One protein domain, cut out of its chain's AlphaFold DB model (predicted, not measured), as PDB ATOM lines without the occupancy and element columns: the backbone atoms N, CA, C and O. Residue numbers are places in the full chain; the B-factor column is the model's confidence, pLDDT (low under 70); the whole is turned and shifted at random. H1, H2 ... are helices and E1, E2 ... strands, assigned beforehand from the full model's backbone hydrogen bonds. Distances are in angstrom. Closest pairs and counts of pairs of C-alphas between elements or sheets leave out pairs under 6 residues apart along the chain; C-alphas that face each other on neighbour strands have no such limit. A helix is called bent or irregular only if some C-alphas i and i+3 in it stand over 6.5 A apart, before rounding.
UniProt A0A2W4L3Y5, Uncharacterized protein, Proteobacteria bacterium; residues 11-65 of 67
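Overview. This is residues 11 to 65 of the 67 residues of an uncharacterized protein of Proteobacteria bacterium (UniProt A0A2W4L3Y5). The model is a loose, flat, three-armed shape: a two-stranded hairpin of E1 and E2 runs off one way, the single helix H1 another, and the out-and-back loop of residues 39 to 51 a third. The arms come together near Pro 38 at the end of E2, and residues 11 to 12 fold back beside the beginning of E1. The printed part has 55 residues, with two named strands and one named helix in the order E1, E2, H1; the sheet, order E1 - E2, is antiparallel. The class is mixed, helices and strands, though under half of the residues are in named elements. The whole is loose, with a radius of gyration of the C-alphas of 13.3 A, and spans 36 by 34 by 14 A.

Along the chain. The printed part begins at Thr 11, C-alpha at (1.616, 23.010, 93.172). E1, the longest strand by residues, holds residues 18 to 25, with C-alpha 18 at (2.671, 18.762, 89.466), and is 19.9 A long from first to last C-alpha. E1 bends by 56 degrees at residue 22. E2 holds residues 33 to 38 and is 16.3 A long. H1 holds residues 52 to 63, is 16.9 A long, and has its last C-alpha at (18.161, 21.628, 84.183).

Arrangement. Residues 11 to 12 pair with residues 18 to 19 of E1, antiparallel. E1 and E2 form a hairpin, two antiparallel neighbour strands, with 147 degrees between their N-to-C directions. C-alphas 19 and 38 face each other at 4.4 A, and C-alphas 25 and 33 at 5.3 A. N 20 and O 37 are 2.9 A apart and N 35 and O 23 are 3.0 A apart, both within hydrogen-bond range. E2 and H1 have one pair of C-alphas within 8 A, those of Pro 38 and Val 55, 7.6 A apart; their centres are 16.7 A apart. E1 and H1 are apart. In H1 every O i to N i+4 pair is within hydrogen-bond range, and the helix is not bent.

Size, cuts and confidence. The two C-alphas farthest apart, those of Glu 29 in the link from E1 to E2 and Thr 47 in the link from E2 to H1, are 39.1 A apart. The C-alphas of Thr 11 and Asp 65, the first and last printed, are 20.9 A apart. The printed part has no cut. The link from E1 to E2 is short, with 7 residues; that from E2 to H1 is long, with 13 residues, 39 to 51. The mean pLDDT of the printed part is 79.4; it is under 70 at residues 23, 26, 28 to 34 and 62 to 65.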
ATOM      1  N   THR A  11       0.983  21.908  93.911       85.00
ATOM      2  CA  THR A  11       1.616  23.010  93.172       85.00
ATOM      3  C   THR A  11       2.292  22.505  91.899       85.00
ATOM      4  O   THR A  11       2.622  21.327  91.796       85.00
ATOM      5  N   GLU A  12       2.450  23.374  90.908       86.19
ATOM      6  CA  GLU A  12       3.324  23.131  89.759       86.19
ATOM      7  C   GLU A  12       4.713  23.662  90.124       86.19
ATOM      8  O   GLU A  12       4.819  24.806  90.568       86.19
ATOM      9  N   GLY A  13       5.741  22.817  90.023       83.69
ATOM     10  CA  GLY A  13       7.132  23.236  90.200       83.69
ATOM     11  C   GLY A  13       7.605  24.092  89.028       83.69
ATOM     12  O   GLY A  13       6.963  24.121  87.975       83.69
ATOM     13  N   ASP A  14       8.738  24.772  89.181       84.50
ATOM     14  CA  ASP A  14       9.352  25.543  88.091       84.50
ATOM     15  C   ASP A  14       9.724  24.655  86.890       84.50
ATOM     16  O   ASP A  14       9.693  25.102  85.745       84.50
ATOM     17  N   ASP A  15       9.964  23.367  87.138       82.06
ATOM     18  CA  ASP A  15      10.148  22.298  86.152       82.06
ATOM     19  C   ASP A  15       8.847  21.866  85.436       82.06
ATOM     20  O   ASP A  15       8.867  21.064  84.504       82.06
ATOM     21  N   GLY A  16       7.691  22.413  85.819       84.25
ATOM     22  CA  GLY A  16       6.395  22.125  85.202       84.25
ATOM     23  C   GLY A  16       5.777  20.787  85.624       84.25
ATOM     24  O   GLY A  16       4.782  20.343  85.027       84.25
ATOM     25  N   VAL A  17       6.341  20.094  86.620       88.94
ATOM     26  CA  VAL A  17       5.742  18.897  87.220       88.94
ATOM     27  C   VAL A  17       4.767  19.297  88.322       88.94
ATOM     28  O   VAL A  17       5.030  20.155  89.159       88.94
ATOM     29  N   LEU A  18       3.602  18.644  88.341       87.38
ATOM     30  CA  LEU A  18       2.671  18.762  89.466       87.38
ATOM     31  C   LEU A  18       3.193  17.973  90.666       87.38
ATOM     32  O   LEU A  18       3.321  16.749  90.585       87.38
ATOM     33  N   TYR A  19       3.397  18.659  91.781       85.56
ATOM     34  CA  TYR A  19       3.813  18.108  93.060       85.56
ATOM     35  C   TYR A  19       2.696  18.173  94.098       85.56
ATOM     36  O   TYR A  19       1.772  18.984  94.013       85.56
ATOM     37  N   PHE A  20       2.788  17.286  95.085       85.50
ATOM     38  CA  PHE A  20       1.954  17.288  96.276       85.50
ATOM     39  C   PHE A  20       2.816  17.330  97.525       85.50
ATOM     40  O   PHE A  20       3.669  16.455  97.701       85.50
ATOM     41  N   ALA A  21       2.522  18.277  98.411       80.69
ATOM     42  CA  ALA A  21       3.175  18.370  99.704       80.69
ATOM     43  C   ALA A  21       2.686  17.232 100.610       80.69
ATOM     44  O   ALA A  21       1.509  17.148 100.975       80.69
ATOM     45  N   VAL A  22       3.589  16.321 100.970       74.56
ATOM     46  CA  VAL A  22       3.269  15.128 101.775       74.56
ATOM     47  C   VAL A  22       3.416  15.411 103.275       74.56
ATOM     48  O   VAL A  22       2.776  14.754 104.099       74.56
ATOM     49  N   GLY A  23       4.211  16.417 103.640       68.62
ATOM     50  CA  GLY A  23       4.375  16.872 105.015       68.62
ATOM     51  C   GLY A  23       5.646  17.688 105.224       68.62
ATOM     52  O   GLY A  23       6.396  17.950 104.287       68.62
ATOM     53  N   LEU A  24       5.870  18.051 106.485       70.94
ATOM     54  CA  LEU A  24       7.090  18.699 106.954       70.94
ATOM     55  C   LEU A  24       8.078  17.638 107.444       70.94
ATOM     56  O   LEU A  24       7.690  16.724 108.180       70.94
ATOM     57  N   VAL A  25       9.345  17.775 107.068       70.88
ATOM     58  CA  VAL A  25      10.461  17.042 107.666       70.88
ATOM     59  C   VAL A  25      11.210  17.973 108.608       70.88
ATOM     60  O   VAL A  25      11.567  19.093 108.252       70.88
ATOM     61  N   ASP A  26      11.434  17.485 109.825       65.75
ATOM     62  CA  ASP A  26      12.253  18.162 110.825       65.75
ATOM     63  C   ASP A  26      13.721  18.074 110.383       65.75
ATOM     64  O   ASP A  26      14.283  16.978 110.281       65.75
ATOM     65  N   LEU A  27      14.311  19.218 110.049       72.00
ATOM     66  CA  LEU A  27      15.729  19.343 109.742       72.00
ATOM     67  C   LEU A  27      16.408  19.867 111.008       72.00
ATOM     68  O   LEU A  27      16.042  20.919 111.516       72.00
ATOM     69  N   GLU A  28      17.381  19.118 111.535       64.75
ATOM     70  CA  GLU A  28      17.943  19.324 112.883       64.75
ATOM     71  C   GLU A  28      18.553  20.725 113.122       64.75
ATOM     72  O   GLU A  28      18.756  21.106 114.277       64.75
ATOM     73  N   GLU A  29      18.834  21.497 112.064       65.06
ATOM     74  CA  GLU A  29      19.511  22.801 112.132       65.06
ATOM     75  C   GLU A  29      18.825  23.937 111.330       65.06
ATOM     76  O   GLU A  29      19.333  25.056 111.349       65.06
ATOM     77  N   ASP A  30      17.661  23.708 110.699       59.78
ATOM     78  CA  ASP A  30      16.975  24.684 109.825       59.78
ATOM     79  C   ASP A  30      15.436  24.668 109.972       59.78
ATOM     80  O   ASP A  30      14.858  23.817 110.649       59.78
ATOM     81  N   GLU A  31      14.764  25.643 109.347       61.69
ATOM     82  CA  GLU A  31      13.299  25.682 109.212       61.69
ATOM     83  C   GLU A  31      12.789  24.358 108.589       61.69
ATOM     84  O   GLU A  31      13.437  23.830 107.681       61.69
ATOM     85  N   PRO A  32      11.676  23.769 109.078       63.47
ATOM     86  CA  PRO A  32      11.224  22.455 108.626       63.47
ATOM     87  C   PRO A  32      11.003  22.441 107.112       63.47
ATOM     88  O   PRO A  32      10.210  23.216 106.579       63.47
ATOM     89  N   GLY A  33      11.704  21.538 106.427       65.94
ATOM     90  CA  GLY A  33      11.640  21.418 104.977       65.94
ATOM     91  C   GLY A  33      10.329  20.775 104.533       65.94
ATOM     92  O   GLY A  33       9.883  19.778 105.111       65.94
ATOM     93  N   MET A  34       9.717  21.323 103.486       69.62
ATOM     94  CA  MET A  34       8.581  20.699 102.811       69.62
ATOM     95  C   MET A  34       9.065  19.519 101.961       69.62
ATOM     96  O   MET A  34      10.089  19.606 101.285       69.62
ATOM     97  N   VAL A  35       8.343  18.395 102.011       75.25
ATOM     98  CA  VAL A  35       8.597  17.246 101.129       75.25
ATOM     99  C   VAL A  35       7.517  17.167 100.064       75.25
ATOM    100  O   VAL A  35       6.373  16.798 100.350       75.25
ATOM    101  N   ASP A  36       7.929  17.440  98.831       77.19
ATOM    102  CA  ASP A  36       7.088  17.408  97.644       77.19
ATOM    103  C   ASP A  36       7.295  16.124  96.835       77.19
ATOM    104  O   ASP A  36       8.414  15.635  96.654       77.19
ATOM    105  N   HIS A  37       6.198  15.538  96.350       81.25
ATOM    106  CA  HIS A  37       6.244  14.318  95.541       81.25
ATOM    107  C   HIS A  37       5.416  14.449  94.256       81.25
ATOM    108  O   HIS A  37       4.304  14.983  94.315       81.25
ATOM    109  N   PRO A  38       5.918  13.979  93.094       85.50
ATOM    110  CA  PRO A  38       5.234  14.177  91.827       85.50
ATOM    111  C   PRO A  38       3.906  13.417  91.790       85.50
ATOM    112  O   PRO A  38       3.801  12.237  92.143       85.50
ATOM    113  N   LEU A  39       2.867  14.103  91.321       88.75
ATOM    114  CA  LEU A  39       1.530  13.561  91.153       88.75
ATOM    115  C   LEU A  39       1.373  12.921  89.777       88.75
ATOM    116  O   LEU A  39       1.130  13.591  88.770       88.75
ATOM    117  N   TYR A  40       1.410  11.590  89.756       90.44
ATOM    118  CA  TYR A  40       1.071  10.797  88.570       90.44
ATOM    119  C   TYR A  40      -0.440  10.658  88.366       90.44
ATOM    120  O   TYR A  40      -0.932  10.627  87.236       90.44
ATOM    121  N   PHE A  41      -1.198  10.588  89.460       90.50
ATOM    122  CA  PHE A  41      -2.648  10.425  89.449       90.50
ATOM    123  C   PHE A  41      -3.302  11.438  90.381       90.50
ATOM    124  O   PHE A  41      -2.805  11.714  91.470       90.50
ATOM    125  N   CYS A  42      -4.453  11.962  89.967       86.50
ATOM    126  CA  CYS A  42      -5.256  12.867  90.772       86.50
ATOM    127  C   CYS A  42      -5.760  12.141  92.033       86.50
ATOM    128  O   CYS A  42      -6.504  11.163  91.895       86.50
ATOM    129  N   PRO A  43      -5.449  12.623  93.250       82.56
ATOM    130  CA  PRO A  43      -5.858  11.961  94.491       82.56
ATOM    131  C   PRO A  43      -7.380  11.983  94.730       82.56
ATOM    132  O   PRO A  43      -7.875  11.258  95.589       82.56
ATOM    133  N   PHE A  44      -8.139  12.778  93.966       85.88
ATOM    134  CA  PHE A  44      -9.593  12.913  94.115       85.88
ATOM    135  C   PHE A  44     -10.394  11.975  93.205       85.88
ATOM    136  O   PHE A  44     -11.386  11.391  93.636       85.88
ATOM    137  N   CYS A  45      -9.997  11.852  91.937       91.06
ATOM    138  CA  CYS A  45     -10.753  11.106  90.925       91.06
ATOM    139  C   CYS A  45      -9.964   9.963  90.270       91.06
ATOM    140  O   CYS A  45     -10.531   9.225  89.469       91.06
ATOM    141  N   GLY A  46      -8.672   9.811  90.583       87.06
ATOM    142  CA  GLY A  46      -7.812   8.762  90.027       87.06
ATOM    143  C   GLY A  46      -7.428   8.964  88.560       87.06
ATOM    144  O   GLY A  46      -6.825   8.076  87.962       87.06
ATOM    145  N   THR A  47      -7.764  10.106  87.955       93.31
ATOM    146  CA  THR A  47      -7.326  10.439  86.595       93.31
ATOM    147  C   THR A  47      -5.805  10.508  86.543       93.31
ATOM    148  O   THR A  47      -5.190  11.141  87.397       93.31
ATOM    149  N   ARG A  48      -5.199   9.877  85.536       92.62
ATOM    150  CA  ARG A  48      -3.762  10.004  85.284       92.62
ATOM    151  C   ARG A  48      -3.458  11.425  84.816       92.62
ATOM    152  O   ARG A  48      -4.020  11.852  83.812       92.62
ATOM    153  N   LEU A  49      -2.626  12.137  85.568       89.81
ATOM    154  CA  LEU A  49      -2.235  13.520  85.292       89.81
ATOM    155  C   LEU A  49      -0.908  13.587  84.539       89.81
ATOM    156  O   LEU A  49      -0.768  14.428  83.659       89.81
ATOM    157  N   GLN A  50       0.043  12.715  84.887       92.12
ATOM    158  CA  GLN A  50       1.398  12.692  84.331       92.12
ATOM    159  C   GLN A  50       1.930  11.246  84.296       92.12
ATOM    160  O   GLN A  50       1.470  10.374  85.045       92.12
ATOM    161  N   THR A  51       2.887  10.965  83.418       92.25
ATOM    162  CA  THR A  51       3.646   9.704  83.358       92.25
ATOM    163  C   THR A  51       5.072   9.886  83.879       92.25
ATOM    164  O   THR A  51       5.560  11.006  83.963       92.25
ATOM    165  N   GLU A  52       5.748   8.788  84.232       90.12
ATOM    166  CA  GLU A  52       7.168   8.813  84.635       90.12
ATOM    167  C   GLU A  52       8.056   9.439  83.556       90.12
ATOM    168  O   GLU A  52       8.909  10.257  83.871       90.12
ATOM    169  N   GLU A  53       7.791   9.123  82.287       90.69
ATOM    170  CA  GLU A  53       8.533   9.664  81.145       90.69
ATOM    171  C   GLU A  53       8.296  11.176  80.977       90.69
ATOM    172  O   GLU A  53       9.236  11.921  80.730       90.69
ATOM    173  N   GLU A  54       7.061  11.655  81.181       88.31
ATOM    174  CA  GLU A  54       6.750  13.093  81.155       88.31
ATOM    175  C   GLU A  54       7.375  13.852  82.325       88.31
ATOM    176  O   GLU A  54       7.844  14.967  82.131       88.31
ATOM    177  N   VAL A  55       7.370  13.275  83.531       89.56
ATOM    178  CA  VAL A  55       8.005  13.887  84.707       89.56
ATOM    179  C   VAL A  55       9.511  13.980  84.499       89.56
ATOM    180  O   VAL A  55      10.081  15.044  84.695       89.56
ATOM    181  N   GLN A  56      10.138  12.897  84.036       87.88
ATOM    182  CA  GLN A  56      11.567  12.883  83.756       87.88
ATOM    183  C   GLN A  56      11.932  13.921  82.685       87.88
ATOM    184  O   GLN A  56      12.802  14.747  82.923       87.88
ATOM    185  N   ALA A  57      11.205  13.947  81.563       87.56
ATOM    186  CA  ALA A  57      11.460  14.899  80.486       87.56
ATOM    187  C   ALA A  57      11.286  16.363  80.923       87.56
ATOM    188  O   ALA A  57      12.008  17.232  80.451       87.56
ATOM    189  N   LYS A  58      10.324  16.645  81.809       85.38
ATOM    190  CA  LYS A  58      10.081  17.984  82.360       85.38
ATOM    191  C   LYS A  58      11.180  18.434  83.322       85.38
ATOM    192  O   LYS A  58      11.646  19.561  83.207       85.38
ATOM    193  N   SER A  59      11.618  17.546  84.215       82.38
ATOM    194  CA  SER A  59      12.738  17.832  85.114       82.38
ATOM    195  C   SER A  59      14.049  18.008  84.341       82.38
ATOM    196  O   SER A  59      14.768  18.967  84.587       82.38
ATOM    197  N   GLU A  60      14.334  17.145  83.360       79.62
ATOM    198  CA  GLU A  60      15.549  17.231  82.534       79.62
ATOM    199  C   GLU A  60      15.572  18.500  81.668       79.62
ATOM    200  O   GLU A  60      16.604  19.155  81.579       79.62
ATOM    201  N   ALA A  61      14.435  18.891  81.082       71.06
ATOM    202  CA  ALA A  61      14.351  20.087  80.244       71.06
ATOM    203  C   ALA A  61      14.538  21.404  81.018       71.06
ATOM    204  O   ALA A  61      14.814  22.423  80.393       71.06
ATOM    205  N   ASN A  62      14.354  21.410  82.341       61.69
ATOM    206  CA  ASN A  62      14.558  22.604  83.163       61.69
ATOM    207  C   ASN A  62      16.026  22.755  83.604       61.69
ATOM    208  O   ASN A  62      16.548  23.864  83.599       61.69
ATOM    209  N   ASP A  63      16.717  21.642  83.885       59.03
ATOM    210  CA  ASP A  63      18.161  21.628  84.183       59.03
ATOM    211  C   ASP A  63      19.017  22.142  82.999       59.03
ATOM    212  O   ASP A  63      20.097  22.688  83.208       59.03
ATOM    213  N   GLU A  64      18.543  22.009  81.752       55.62
ATOM    214  CA  GLU A  64      19.260  22.453  80.540       55.62
ATOM    215  C   GLU A  64      19.200  23.977  80.274       55.62
ATOM    216  O   GLU A  64      19.929  24.465  79.407       55.62
ATOM    217  N   ASP A  65      18.361  24.739  80.989       51.91
ATOM    218  CA  ASP A  65      18.235  26.203  80.839       51.91
ATOM    219  C   ASP A  65      19.118  27.001  81.840       51.91
ATOM    220  O   ASP A  65      19.206  28.226  81.726       51.91
TER     221      ASP A  65